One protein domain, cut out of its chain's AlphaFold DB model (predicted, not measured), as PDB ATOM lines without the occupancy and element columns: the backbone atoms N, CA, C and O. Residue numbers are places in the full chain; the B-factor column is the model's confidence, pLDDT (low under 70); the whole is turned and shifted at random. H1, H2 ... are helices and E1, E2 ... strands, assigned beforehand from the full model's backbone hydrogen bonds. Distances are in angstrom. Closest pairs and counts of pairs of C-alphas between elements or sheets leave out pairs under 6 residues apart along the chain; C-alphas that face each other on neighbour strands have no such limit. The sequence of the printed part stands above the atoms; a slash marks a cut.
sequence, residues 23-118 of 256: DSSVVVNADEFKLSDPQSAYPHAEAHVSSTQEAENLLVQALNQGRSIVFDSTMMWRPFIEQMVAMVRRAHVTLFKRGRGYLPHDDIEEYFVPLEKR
ATOM      1  N   ASP A  23      40.320 -50.344  61.063       84.88
ATOM      2  CA  ASP A  23      38.963 -50.918  61.081       84.88
ATOM      3  C   ASP A  23      37.918 -50.006  60.418       84.88
ATOM      4  O   ASP A  23      36.878 -50.463  59.947       84.88
ATOM      5  N   SER A  24      38.212 -48.707  60.325       83.38
ATOM      6  CA  SER A  24      37.364 -47.725  59.644       83.38
ATOM      7  C   SER A  24      37.822 -47.419  58.214       83.38
ATOM      8  O   SER A  24      37.095 -46.758  57.464       83.38
ATOM      9  N   SER A  25      38.958 -47.965  57.773       91.12
ATOM     10  CA  SER A  25      39.543 -47.711  56.454       91.12
ATOM     11  C   SER A  25      39.080 -48.712  55.392       91.12
ATOM     12  O   SER A  25      38.801 -49.872  55.686       91.12
ATOM     13  N   VAL A  26      38.989 -48.263  54.141       93.50
ATOM     14  CA  VAL A  26      38.748 -49.117  52.967       93.50
ATOM     15  C   VAL A  26      40.059 -49.312  52.227       93.50
ATOM     16  O   VAL A  26      40.701 -48.331  51.858       93.50
ATOM     17  N   VAL A  27      40.449 -50.561  51.987       92.25
ATOM     18  CA  VAL A  27      41.551 -50.877  51.075       92.25
ATOM     19  C   VAL A  27      40.966 -51.061  49.680       92.25
ATOM     20  O   VAL A  27      40.021 -51.821  49.500       92.25
ATOM     21  N   VAL A  28      41.499 -50.332  48.706       92.00
ATOM     22  CA  VAL A  28      41.100 -50.410  47.302       92.00
ATOM     23  C   VAL A  28      42.278 -50.956  46.511       92.00
ATOM     24  O   VAL A  28      43.312 -50.296  46.400       92.00
ATOM     25  N   ASN A  29      42.112 -52.153  45.955       88.62
ATOM     26  CA  ASN A  29      43.114 -52.824  45.141       88.62
ATOM     27  C   ASN A  29      42.436 -53.545  43.972       88.62
ATOM     28  O   ASN A  29      41.711 -54.517  44.172       88.62
ATOM     29  N   ALA A  30      42.703 -53.101  42.743       82.88
ATOM     30  CA  ALA A  30      42.120 -53.713  41.546       82.88
ATOM     31  C   ALA A  30      42.478 -55.205  41.399       82.88
ATOM     32  O   ALA A  30      41.697 -55.977  40.850       82.88
ATOM     33  N   ASP A  31      43.631 -55.649  41.915       77.50
ATOM     34  CA  ASP A  31      44.028 -57.058  41.829       77.50
ATOM     35  C   ASP A  31      43.167 -57.986  42.714       77.50
ATOM     36  O   ASP A  31      43.117 -59.184  42.436       77.50
ATOM     37  N   GLU A  32      42.481 -57.473  43.744       76.62
ATOM     38  CA  GLU A  32      41.611 -58.286  44.617       76.62
ATOM     39  C   GLU A  32      40.316 -58.699  43.911       76.62
ATOM     40  O   GLU A  32      39.871 -59.837  44.057       76.62
ATOM     41  N   PHE A  33      39.777 -57.834  43.049       70.44
ATOM     42  CA  PHE A  33      38.559 -58.104  42.277       70.44
ATOM     43  C   PHE A  33      38.746 -59.143  41.163       70.44
ATOM     44  O   PHE A  33      37.774 -59.653  40.614       70.44
ATOM     45  N   LYS A  34      39.992 -59.503  40.837       66.44
ATOM     46  CA  LYS A  34      40.290 -60.579  39.876       66.44
ATOM     47  C   LYS A  34      40.056 -61.975  40.453       66.44
ATOM     48  O   LYS A  34      39.976 -62.932  39.695       66.44
ATOM     49  N   LEU A  35      40.003 -62.102  41.781       53.19
ATOM     50  CA  LEU A  35      39.890 -63.385  42.483       53.19
ATOM     51  C   LEU A  35      38.442 -63.740  42.851       53.19
ATOM     52  O   LEU A  35      38.175 -64.873  43.237       53.19
ATOM     53  N   SER A  36      37.520 -62.783  42.746       47.16
ATOM     54  CA  SER A  36      36.130 -62.915  43.192       47.16
ATOM     55  C   SER A  36      35.174 -63.530  42.165       47.16
ATOM     56  O   SER A  36      34.036 -63.808  42.531       47.16
ATOM     57  N   ASP A  37      35.610 -63.787  40.927       45.81
ATOM     58  CA  ASP A  37      34.782 -64.456  39.913       45.81
ATOM     59  C   ASP A  37      35.369 -65.820  39.489       45.81
ATOM     60  O   ASP A  37      36.084 -65.910  38.482       45.81
ATOM     61  N   PRO A  38      35.076 -66.903  40.240       42.50
ATOM     62  CA  PRO A  38      35.464 -68.268  39.880       42.50
ATOM     63  C   PRO A  38      34.760 -68.801  38.615       42.50
ATOM     64  O   PRO A  38      35.042 -69.926  38.207       42.50
ATOM     65  N   GLN A  39      33.866 -68.023  37.989       43.41
ATOM     66  CA  GLN A  39      33.166 -68.351  36.745       43.41
ATOM     67  C   GLN A  39      33.430 -67.370  35.594       43.41
ATOM     68  O   GLN A  39      32.767 -67.487  34.562       43.41
ATOM     69  N   SER A  40      34.396 -66.451  35.703       44.06
ATOM     70  CA  SER A  40      34.669 -65.495  34.621       44.06
ATOM     71  C   SER A  40      35.191 -66.199  33.359       44.06
ATOM     72  O   SER A  40      36.386 -66.336  33.118       44.06
ATOM     73  N   ALA A  41      34.263 -66.597  32.490       44.69
ATOM     74  CA  ALA A  41      34.485 -67.027  31.112       44.69
ATOM     75  C   ALA A  41      34.867 -65.844  30.194       44.69
ATOM     76  O   ALA A  41      34.660 -65.895  28.983       44.69
ATOM     77  N   TYR A  42      35.392 -64.763  30.773       44.81
ATOM     78  CA  TYR A  42      35.766 -63.551  30.067       44.81
ATOM     79  C   TYR A  42      37.223 -63.653  29.594       44.81
ATOM     80  O   TYR A  42      38.091 -64.095  30.355       44.81
ATOM     81  N   PRO A  43      37.539 -63.218  28.362       51.16
ATOM     82  CA  PRO A  43      38.914 -63.015  27.930       51.16
ATOM     83  C   PRO A  43      39.692 -62.189  28.966       51.16
ATOM     84  O   PRO A  43      39.166 -61.241  29.546       51.16
ATOM     85  N   HIS A  44      40.972 -62.512  29.174       57.69
ATOM     86  CA  HIS A  44      41.807 -61.943  30.244       57.69
ATOM     87  C   HIS A  44      41.778 -60.395  30.304       57.69
ATOM     88  O   HIS A  44      41.886 -59.823  31.388       57.69
ATOM     89  N   ALA A  45      41.593 -59.719  29.164       57.06
ATOM     90  CA  ALA A  45      41.479 -58.264  29.053       57.06
ATOM     91  C   ALA A  45      40.173 -57.685  29.641       57.06
ATOM     92  O   ALA A  45      40.206 -56.638  30.286       57.06
ATOM     93  N   GLU A  46      39.040 -58.368  29.484       58.50
ATOM     94  CA  GLU A  46      37.739 -57.912  29.997       58.50
ATOM     95  C   GLU A  46      37.666 -58.032  31.525       58.50
ATOM     96  O   GLU A  46      37.190 -57.118  32.201       58.50
ATOM     97  N   ALA A  47      38.263 -59.088  32.091       60.53
ATOM     98  CA  ALA A  47      38.430 -59.230  33.538       60.53
ATOM     99  C   ALA A  47      39.287 -58.096  34.140       60.53
ATOM    100  O   ALA A  47      39.009 -57.601  35.234       60.53
ATOM    101  N   HIS A  48      40.310 -57.631  33.409       64.00
ATOM    102  CA  HIS A  48      41.123 -56.480  33.811       64.00
ATOM    103  C   HIS A  48      40.312 -55.176  33.844       64.00
ATOM    104  O   HIS A  48      40.406 -54.436  34.829       64.00
ATOM    105  N   VAL A  49      39.500 -54.911  32.815       67.25
ATOM    106  CA  VAL A  49      38.631 -53.723  32.762       67.25
ATOM    107  C   VAL A  49      37.614 -53.756  33.901       67.25
ATOM    108  O   VAL A  49      37.550 -52.801  34.669       67.25
ATOM    109  N   SER A  50      36.907 -54.874  34.080       76.75
ATOM    110  CA  SER A  50      35.921 -55.047  35.156       76.75
ATOM    111  C   SER A  50      36.533 -54.810  36.545       76.75
ATOM    112  O   SER A  50      36.060 -53.964  37.300       76.75
ATOM    113  N   SER A  51      37.679 -55.436  36.844       79.94
ATOM    114  CA  SER A  51      38.365 -55.266  38.138       79.94
ATOM    115  C   SER A  51      38.795 -53.823  38.432       79.94
ATOM    116  O   SER A  51      38.775 -53.378  39.581       79.94
ATOM    117  N   THR A  52      39.163 -53.073  37.389       83.88
ATOM    118  CA  THR A  52      39.540 -51.660  37.511       83.88
ATOM    119  C   THR A  52      38.309 -50.806  37.799       83.88
ATOM    120  O   THR A  52      38.340 -49.973  38.702       83.88
ATOM    121  N   GLN A  53      37.203 -51.057  37.095       86.94
ATOM    122  CA  GLN A  53      35.944 -50.342  37.305       86.94
ATOM    123  C   GLN A  53      35.362 -50.592  38.701       86.94
ATOM    124  O   GLN A  53      34.895 -49.651  39.339       86.94
ATOM    125  N   GLU A  54      35.437 -51.825  39.206       88.94
ATOM    126  CA  GLU A  54      35.001 -52.159  40.566       88.94
ATOM    127  C   GLU A  54      35.848 -51.458  41.634       88.94
ATOM    128  O   GLU A  54      35.307 -50.866  42.570       88.94
ATOM    129  N   ALA A  55      37.173 -51.420  41.464       91.69
ATOM    130  CA  ALA A  55      38.048 -50.659  42.353       91.69
ATOM    131  C   ALA A  55      37.741 -49.149  42.330       91.69
ATOM    132  O   ALA A  55      37.710 -48.510  43.383       91.69
ATOM    133  N   GLU A  56      37.476 -48.569  41.157       93.94
ATOM    134  CA  GLU A  56      37.063 -47.166  41.018       93.94
ATOM    135  C   GLU A  56      35.706 -46.891  41.686       93.94
ATOM    136  O   GLU A  56      35.553 -45.891  42.391       93.94
ATOM    137  N   ASN A  57      34.728 -47.783  41.514       93.94
ATOM    138  CA  ASN A  57      33.425 -47.686  42.170       93.94
ATOM    139  C   ASN A  57      33.568 -47.745  43.696       93.94
ATOM    140  O   ASN A  57      33.013 -46.893  44.395       93.94
ATOM    141  N   LEU A  58      34.352 -48.699  44.215       95.50
ATOM    142  CA  LEU A  58      34.625 -48.829  45.648       95.50
ATOM    143  C   LEU A  58      35.313 -47.574  46.200       95.50
ATOM    144  O   LEU A  58      34.936 -47.087  47.269       95.50
ATOM    145  N   LEU A  59      36.281 -47.018  45.465       96.81
ATOM    146  CA  LEU A  59      36.951 -45.768  45.822       96.81
ATOM    147  C   LEU A  59      35.942 -44.624  45.976       96.81
ATOM    148  O   LEU A  59      35.928 -43.944  47.005       96.81
ATOM    149  N   VAL A  60      35.078 -44.424  44.979       97.19
ATOM    150  CA  VAL A  60      34.060 -43.364  44.995       97.19
ATOM    151  C   VAL A  60      33.052 -43.582  46.122       97.19
ATOM    152  O   VAL A  60      32.709 -42.635  46.831       97.19
ATOM    153  N   GLN A  61      32.598 -44.818  46.332       96.62
ATOM    154  CA  GLN A  61      31.660 -45.158  47.397       96.62
ATOM    155  C   GLN A  61      32.252 -44.865  48.781       96.62
ATOM    156  O   GLN A  61      31.620 -44.177  49.586       96.62
ATOM    157  N   ALA A  62      33.474 -45.332  49.046       96.31
ATOM    158  CA  ALA A  62      34.175 -45.098  50.305       96.31
ATOM    159  C   ALA A  62      34.381 -43.599  50.563       96.31
ATOM    160  O   ALA A  62      34.143 -43.106  51.670       96.31
ATOM    161  N   LEU A  63      34.759 -42.862  49.518       96.00
ATOM    162  CA  LEU A  63      34.971 -41.425  49.585       96.00
ATOM    163  C   LEU A  63      33.660 -40.693  49.883       96.00
ATOM    164  O   LEU A  63      33.613 -39.852  50.782       96.00
ATOM    165  N   ASN A  64      32.569 -41.038  49.196       96.62
ATOM    166  CA  ASN A  64      31.230 -40.493  49.443       96.62
ATOM    167  C   ASN A  64      30.727 -40.786  50.863       96.62
ATOM    168  O   ASN A  64      30.077 -39.934  51.461       96.62
ATOM    169  N   GLN A  65      31.103 -41.918  51.453       95.06
ATOM    170  CA  GLN A  65      30.800 -42.247  52.849       95.06
ATOM    171  C   GLN A  65      31.688 -41.509  53.866       95.06
ATOM    172  O   GLN A  65      31.445 -41.601  55.064       95.06
ATOM    173  N   GLY A  66      32.705 -40.767  53.417       93.88
ATOM    174  CA  GLY A  66      33.621 -40.055  54.310       93.88
ATOM    175  C   GLY A  66      34.628 -40.968  55.010       93.88
ATOM    176  O   GLY A  66      35.157 -40.598  56.056       93.88
ATOM    177  N   ARG A  67      34.887 -42.162  54.461       94.25
ATOM    178  CA  ARG A  67      35.821 -43.135  55.038       94.25
ATOM    179  C   ARG A  67      37.266 -42.828  54.669       94.25
ATOM    180  O   ARG A  67      37.535 -42.283  53.598       94.25
ATOM    181  N   SER A  68      38.192 -43.232  55.534       93.50
ATOM    182  CA  SER A  68      39.619 -43.311  55.208       93.50
ATOM    183  C   SER A  68      39.858 -44.382  54.144       93.50
ATOM    184  O   SER A  68      39.191 -45.417  54.144       93.50
ATOM    185  N   ILE A  69      40.796 -44.143  53.227       94.94
ATOM    186  CA  ILE A  69      41.061 -45.032  52.090       94.94
ATOM    187  C   ILE A  69      42.559 -45.318  51.997       94.94
ATOM    188  O   ILE A  69      43.378 -44.407  52.105       94.94
ATOM    189  N   VAL A  70      42.902 -46.577  51.741       94.25
ATOM    190  CA  VAL A  70      44.220 -47.005  51.265       94.25
ATOM    191  C   VAL A  70      44.059 -47.431  49.820       94.25
ATOM    192  O   VAL A  70      43.380 -48.413  49.536       94.25
ATOM    193  N   PHE A  71      44.667 -46.686  48.906       94.25
ATOM    194  CA  PHE A  71      44.577 -46.955  47.477       94.25
ATOM    195  C   PHE A  71      45.872 -47.608  46.982       94.25
ATOM    196  O   PHE A  71      46.922 -46.965  46.964       94.25
ATOM    197  N   ASP A  72      45.810 -48.887  46.602       91.62
ATOM    198  CA  ASP A  72      46.933 -49.625  46.015       91.62
ATOM    199  C   ASP A  72      46.891 -49.509  44.486       91.62
ATOM    200  O   ASP A  72      46.025 -50.072  43.815       91.62
ATOM    201  N   SER A  73      47.867 -48.795  43.924       90.25
ATOM    202  CA  SER A  73      48.028 -48.631  42.482       90.25
ATOM    203  C   SER A  73      49.500 -48.599  42.077       90.25
ATOM    204  O   SER A  73      50.407 -48.505  42.904       90.25
ATOM    205  N   THR A  74      49.760 -48.725  40.777       91.12
ATOM    206  CA  THR A  74      51.096 -48.553  40.192       91.12
ATOM    207  C   THR A  74      51.511 -47.090  40.082       91.12
ATOM    208  O   THR A  74      52.687 -46.829  39.859       91.12
ATOM    209  N   MET A  75      50.568 -46.146  40.217       94.19
ATOM    210  CA  MET A  75      50.797 -44.705  40.043       94.19
ATOM    211  C   MET A  75      51.376 -44.337  38.662       94.19
ATOM    212  O   MET A  75      51.931 -43.258  38.486       94.19
ATOM    213  N   MET A  76      51.247 -45.216  37.663       93.19
ATOM    214  CA  MET A  76      51.857 -45.007  36.345       93.19
ATOM    215  C   MET A  76      51.087 -44.021  35.459       93.19
ATOM    216  O   MET A  76      51.673 -43.443  34.556       93.19
ATOM    217  N   TRP A  77      49.777 -43.850  35.671       94.25
ATOM    218  CA  TRP A  77      48.921 -43.095  34.753       94.25
ATOM    219  C   TRP A  77      48.538 -41.737  35.332       94.25
ATOM    220  O   TRP A  77      47.669 -41.635  36.199       94.25
ATOM    221  N   ARG A  78      49.207 -40.685  34.859       94.88
ATOM    222  CA  ARG A  78      49.083 -39.336  35.417       94.88
ATOM    223  C   ARG A  78      47.672 -38.742  35.354       94.88
ATOM    224  O   ARG A  78      47.235 -38.272  36.408       94.88
ATOM    225  N   PRO A  79      46.937 -38.780  34.223       94.81
ATOM    226  CA  PRO A  79      45.603 -38.179  34.153       94.81
ATOM    227  C   PRO A  79      44.641 -38.740  35.207       94.81
ATOM    228  O   PRO A  79      43.931 -37.989  35.877       94.81
ATOM    229  N   PHE A  80      44.685 -40.057  35.431       95.25
ATOM    230  CA  PHE A  80      43.901 -40.717  36.475       95.25
ATOM    231  C   PHE A  80      44.256 -40.203  37.876       95.25
ATOM    232  O   PHE A  80      43.366 -39.858  38.655       95.25
ATOM    233  N   ILE A  81      45.551 -40.123  38.207       96.94
ATOM    234  CA  ILE A  81      46.007 -39.681  39.534       96.94
ATOM    235  C   ILE A  81      45.655 -38.211  39.786       96.94
ATOM    236  O   ILE A  81      45.196 -37.875  40.878       96.94
ATOM    237  N   GLU A  82      45.808 -37.333  38.793       97.50
ATOM    238  CA  GLU A  82      45.439 -35.918  38.923       97.50
ATOM    239  C   GLU A  82      43.933 -35.746  39.171       97.50
ATOM    240  O   GLU A  82      43.535 -35.033  40.099       97.50
ATOM    241  N   GLN A  83      43.089 -36.454  38.411       97.88
ATOM    242  CA  GLN A  83      41.637 -36.434  38.611       97.88
ATOM    243  C   GLN A  83      41.233 -37.028  39.965       97.88
ATOM    244  O   GLN A  83      40.368 -36.473  40.646       97.88
ATOM    245  N   MET A  84      41.883 -38.112  40.396       97.75
ATOM    246  CA  MET A  84      41.654 -38.710  41.711       97.75
ATOM    247  C   MET A  84      41.984 -37.724  42.833       97.75
ATOM    248  O   MET A  84      41.166 -37.522  43.730       97.75
ATOM    249  N   VAL A  85      43.147 -37.065  42.785       98.25
ATOM    250  CA  VAL A  85      43.517 -36.068  43.796       98.25
ATOM    251  C   VAL A  85      42.519 -34.911  43.789       98.25
ATOM    252  O   VAL A  85      42.028 -34.526  44.850       98.25
ATOM    253  N   ALA A  86      42.147 -34.391  42.616       98.19
ATOM    254  CA  ALA A  86      41.158 -33.320  42.504       98.19
ATOM    255  C   ALA A  86      39.799 -33.711  43.118       98.19
ATOM    256  O   ALA A  86      39.199 -32.922  43.857       98.19
ATOM    257  N   MET A  87      39.344 -34.942  42.870       98.19
ATOM    258  CA  MET A  87      38.152 -35.516  43.492       98.19
ATOM    259  C   MET A  87      38.300 -35.570  45.021       98.19
ATOM    260  O   MET A  87      37.464 -35.021  45.739       98.19
ATOM    261  N   VAL A  88      39.377 -36.172  45.532       98.12
ATOM    262  CA  VAL A  88      39.625 -36.353  46.975       98.12
ATOM    263  C   VAL A  88      39.691 -35.011  47.712       98.12
ATOM    264  O   VAL A  88      39.086 -34.855  48.774       98.12
ATOM    265  N   ARG A  89      40.340 -33.993  47.134       97.81
ATOM    266  CA  ARG A  89      40.409 -32.645  47.726       97.81
ATOM    267  C   ARG A  89      39.031 -31.997  47.859       97.81
ATOM    268  O   ARG A  89      38.757 -31.317  48.847       97.81
ATOM    269  N   ARG A  90      38.130 -32.248  46.909       97.62
ATOM    270  CA  ARG A  90      36.757 -31.708  46.892       97.62
ATOM    271  C   ARG A  90      35.743 -32.590  47.612       97.62
ATOM    272  O   ARG A  90      34.632 -32.136  47.893       97.62
ATOM    273  N   ALA A  91      36.124 -33.814  47.961       97.06
ATOM    274  CA  ALA A  91      35.234 -34.795  48.554       97.06
ATOM    275  C   ALA A  91      34.562 -34.293  49.824       97.06
ATOM    276  O   ALA A  91      33.423 -34.638  50.047       97.06
ATOM    277  N   HIS A  92      35.180 -33.433  50.630       97.00
ATOM    278  CA  HIS A  92      34.559 -32.935  51.864       97.00
ATOM    279  C   HIS A  92      33.272 -32.105  51.659       97.00
ATOM    280  O   HIS A  92      32.471 -31.988  52.589       97.00
ATOM    281  N   VAL A  93      33.033 -31.571  50.454       97.69
ATOM    282  CA  VAL A  93      31.843 -30.760  50.115       97.69
ATOM    283  C   VAL A  93      31.028 -31.291  48.938       97.69
ATOM    284  O   VAL A  93      29.898 -30.844  48.733       97.69
ATOM    285  N   THR A  94      31.562 -32.231  48.165       97.94
ATOM    286  CA  THR A  94      30.950 -32.725  46.926       97.94
ATOM    287  C   THR A  94      30.881 -34.250  46.945       97.94
ATOM    288  O   THR A  94      31.830 -34.911  47.371       97.94
ATOM    289  N   LEU A  95      29.740 -34.796  46.523       98.00
ATOM    290  CA  LEU A  95      29.581 -36.208  46.186       98.00
ATOM    291  C   LEU A  95      30.021 -36.424  44.744       98.00
ATOM    292  O   LEU A  95      29.809 -35.561  43.892       98.00
ATOM    293  N   PHE A  96      30.617 -37.576  44.471       98.25
ATOM    294  CA  PHE A  96      31.118 -37.932  43.147       98.25
ATOM    295  C   PHE A  96      30.492 -39.230  42.652       98.25
ATOM    296  O   PHE A  96      29.985 -40.033  43.434       98.25
ATOM    297  N   LYS A  97      30.550 -39.447  41.344       97.25
ATOM    298  CA  LYS A  97      30.327 -40.748  40.712       97.25
ATOM    299  C   LYS A  97      31.520 -41.094  39.823       97.25
ATOM    300  O   LYS A  97      32.262 -40.197  39.412       97.25
ATOM    301  N   ARG A  98      31.679 -42.379  39.509       95.69
ATOM    302  CA  ARG A  98      32.612 -42.813  38.465       95.69
ATOM    303  C   ARG A  98      32.197 -42.190  37.128       95.69
ATOM    304  O   ARG A  98      31.006 -42.096  36.824       95.69
ATOM    305  N   GLY A  99      33.178 -41.711  36.379       94.00
ATOM    306  CA  GLY A  99      33.014 -41.243  35.010       94.00
ATOM    307  C   GLY A  99      33.119 -42.389  34.005       94.00
ATOM    308  O   GLY A  99      33.056 -43.566  34.365       94.00
ATOM    309  N   ARG A 100      33.270 -42.041  32.727       90.94
ATOM    310  CA  ARG A 100      33.401 -43.016  31.633       90.94
ATOM    311  C   ARG A 100      34.743 -43.766  31.655       90.94
ATOM    312  O   ARG A 100      34.826 -44.875  31.135       90.94
ATOM    313  N   GLY A 101      35.759 -43.191  32.297       89.75
ATOM    314  CA  GLY A 101      37.134 -43.682  32.307       89.75
ATOM    315  C   GLY A 101      37.893 -43.322  31.028       89.75
ATOM    316  O   GLY A 101      37.571 -42.338  30.361       89.75
ATOM    317  N   TYR A 102      38.907 -44.124  30.702       85.94
ATOM    318  CA  TYR A 102      39.634 -44.047  29.434       85.94
ATOM    319  C   TYR A 102      38.872 -44.795  28.337       85.94
ATOM    320  O   TYR A 102      38.530 -45.969  28.507       85.94
ATOM    321  N   LEU A 103      38.650 -44.135  27.200       82.81
ATOM    322  CA  LEU A 103      38.070 -44.728  25.999       82.81
ATOM    323  C   LEU A 103      39.061 -44.538  24.835       82.81
ATOM    324  O   LEU A 103      39.413 -43.399  24.549       82.81
ATOM    325  N   PRO A 104      39.490 -45.599  24.120       76.69
ATOM    326  CA  PRO A 104      40.533 -45.507  23.084       76.69
ATOM    327  C   PRO A 104      40.262 -44.556  21.906       76.69
ATOM    328  O   PRO A 104      41.166 -44.297  21.119       76.69
ATOM    329  N   HIS A 105      39.020 -44.096  21.741       79.00
ATOM    330  CA  HIS A 105      38.586 -43.219  20.648       79.00
ATOM    331  C   HIS A 105      38.116 -41.844  21.138       79.00
ATOM    332  O   HIS A 105      37.554 -41.084  20.354       79.00
ATOM    333  N   ASP A 106      38.290 -41.553  22.427       79.19
ATOM    334  CA  ASP A 106      37.871 -40.306  23.056       79.19
ATOM    335  C   ASP A 106      39.134 -39.593  23.553       79.19
ATOM    336  O   ASP A 106      39.893 -40.148  24.348       79.19
ATOM    337  N   ASP A 107      39.376 -38.368  23.088       77.88
ATOM    338  CA  ASP A 107      40.581 -37.603  23.454       77.88
ATOM    339  C   ASP A 107      40.548 -37.109  24.914       77.88
ATOM    340  O   ASP A 107      41.514 -36.534  25.418       77.88
ATOM    341  N   ILE A 108      39.415 -37.296  25.599       84.69
ATOM    342  CA  ILE A 108      39.169 -36.799  26.950       84.69
ATOM    343  C   ILE A 108      38.881 -37.972  27.886       84.69
ATOM    344  O   ILE A 108      37.817 -38.589  27.851       84.69
ATOM    345  N   GLU A 109      39.817 -38.221  28.796       92.00
ATOM    346  CA  GLU A 109      39.638 -39.161  29.899       92.00
ATOM    347  C   GLU A 109      38.826 -38.510  31.025       92.00
ATOM    348  O   GLU A 109      39.200 -37.458  31.546       92.00
ATOM    349  N   GLU A 110      37.738 -39.147  31.457       93.75
ATOM    350  CA  GLU A 110      36.888 -38.647  32.546       93.75
ATOM    351  C   GLU A 110      36.627 -39.772  33.549       93.75
ATOM    352  O   GLU A 110      35.706 -40.573  33.385       93.75
ATOM    353  N   TYR A 111      37.448 -39.854  34.595       95.25
ATOM    354  CA  TYR A 111      37.386 -40.928  35.593       95.25
ATOM    355  C   TYR A 111      36.416 -40.638  36.735       95.25
ATOM    356  O   TYR A 111      35.803 -41.560  37.270       95.25
ATOM    357  N   PHE A 112      36.244 -39.365  37.104       97.25
ATOM    358  CA  PHE A 112      35.415 -38.966  38.241       97.25
ATOM    359  C   PHE A 112      34.614 -37.708  37.928       97.25
ATOM    360  O   PHE A 112      35.169 -36.687  37.528       97.25
ATOM    361  N   VAL A 113      33.305 -37.762  38.173       97.19
ATOM    362  CA  VAL A 113      32.376 -36.672  37.855       97.19
ATOM    363  C   VAL A 113      31.713 -36.167  39.137       97.19
ATOM    364  O   VAL A 113      31.191 -36.981  39.909       97.19
ATOM    365  N   PRO A 114      31.701 -34.844  39.398       97.50
ATOM    366  CA  PRO A 114      30.910 -34.266  40.478       97.50
ATOM    367  C   PRO A 114      29.428 -34.599  40.286       97.50
ATOM    368  O   PRO A 114      28.873 -34.353  39.220       97.50
ATOM    369  N   LEU A 115      28.787 -35.138  41.318       95.69
ATOM    370  CA  LEU A 115      27.361 -35.452  41.294       95.69
ATOM    371  C   LEU A 115      26.550 -34.281  41.853       95.69
ATOM    372  O   LEU A 115      25.815 -33.621  41.128       95.69
ATOM    373  N   GLU A 116      26.727 -33.988  43.139       95.19
ATOM    374  CA  GLU A 116      26.002 -32.927  43.837       95.19
ATOM    375  C   GLU A 116      26.769 -32.450  45.077       95.19
ATOM    376  O   GLU A 116      27.799 -33.012  45.466       95.19
ATOM    377  N   LYS A 117      26.290 -31.378  45.715       96.69
ATOM    378  CA  LYS A 117      26.825 -30.958  47.017       96.69
ATOM    379  C   LYS A 117      26.450 -31.994  48.071       96.69
ATOM    380  O   LYS A 117      25.336 -32.501  48.074       96.69
ATOM    381  N   ARG A 118      27.357 -32.258  49.009       95.81
ATOM    382  CA  ARG A 118      27.037 -33.124  50.145       95.81
ATOM    383  C   ARG A 118      25.913 -32.525  50.990       95.81
ATOM    384  O   ARG A 118      26.057 -31.365  51.389       95.81
TER     385      ARG A 118
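AT A GLANCE: This is residues 23 to 118 of the 256 residues of an uncharacterized protein of Strigomonas culicis (UniProt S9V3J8). One long helix, H1, runs through the middle between two small two-stranded sheets: the parallel pair E1 and E2 on one side and the hairpin of E3 and E4 on the other. A shorter helix, H2, packs on the hairpin, mostly on E4, and runs roughly alongside H1. The printed part has 96 residues, with two named helices and four named strands in the order E1, H1, E2, H2, E3, E4, and its class is mixed, helices and strands. It is compact, with a radius of gyration of the C-alphas of 13.9 A and spans of 41 by 39 by 23 A.

IN THESE COORDINATES: Find C-alpha 26 at (38.748, -49.117, 52.967), where E1 begins; it covers residues 26 to 29. After residues 30 to 43, which hold no named element, look for C-alpha 44 at (41.807, -61.943, 30.244): from there H1, residues 44 to 64, runs 30.7 A. Next come E2, residues 69 to 72, and H2, residues 78 to 90, which is 18.5 A long. E3, residues 94 to 101, measures 19.3 A, and E4, residues 110 to 117, measures 19.2 A and ends at C-alpha 117, (26.825, -30.958, 47.017).

HOW THE PARTS SIT: Start with E1 and E2, which are parallel at 15 degrees; N 28 and O 70 are 2.8 A apart, within hydrogen-bond range. With H1 between them, they form a strand-helix-strand unit, two parallel neighbour strands joined through a helix, and its crossover is right-handed. The closest C-alphas of E1 and H1 are those of Val 28 and Ala 55, at 5.8 A. Those of H1 and E3 are of Asn 64 and Leu 95, at 5.6 A. E3 and E4 form an antiparallel hairpin at 156 degrees, where N 97 and O 113 are 2.9 A apart and N 113 and O 97 also 2.9 A. Look for H2 by E4: their closest C-alphas, of Phe 80 and Tyr 111, are 6.6 A apart. H1 and H2 are close but not clearly touching, with C-alphas of Leu 63 and Val 88 closest at 7.4 A; they run the same way at a shallow tilt of 21 degrees. E1 is apart from both E3 and E4, and so is E2. In H1 and H2 every O i to N i+4 pair is within hydrogen-bond range.

THE WHOLE: The two C-alphas farthest apart are those of Asp 23 and His 105, at 41.2 A. The printed part has no cut. The link from E1 to H1, 14 residues, is long. In the B-factor column the mean pLDDT of the printed part is 85.5; look at residues 34 to 49 for the values under 70.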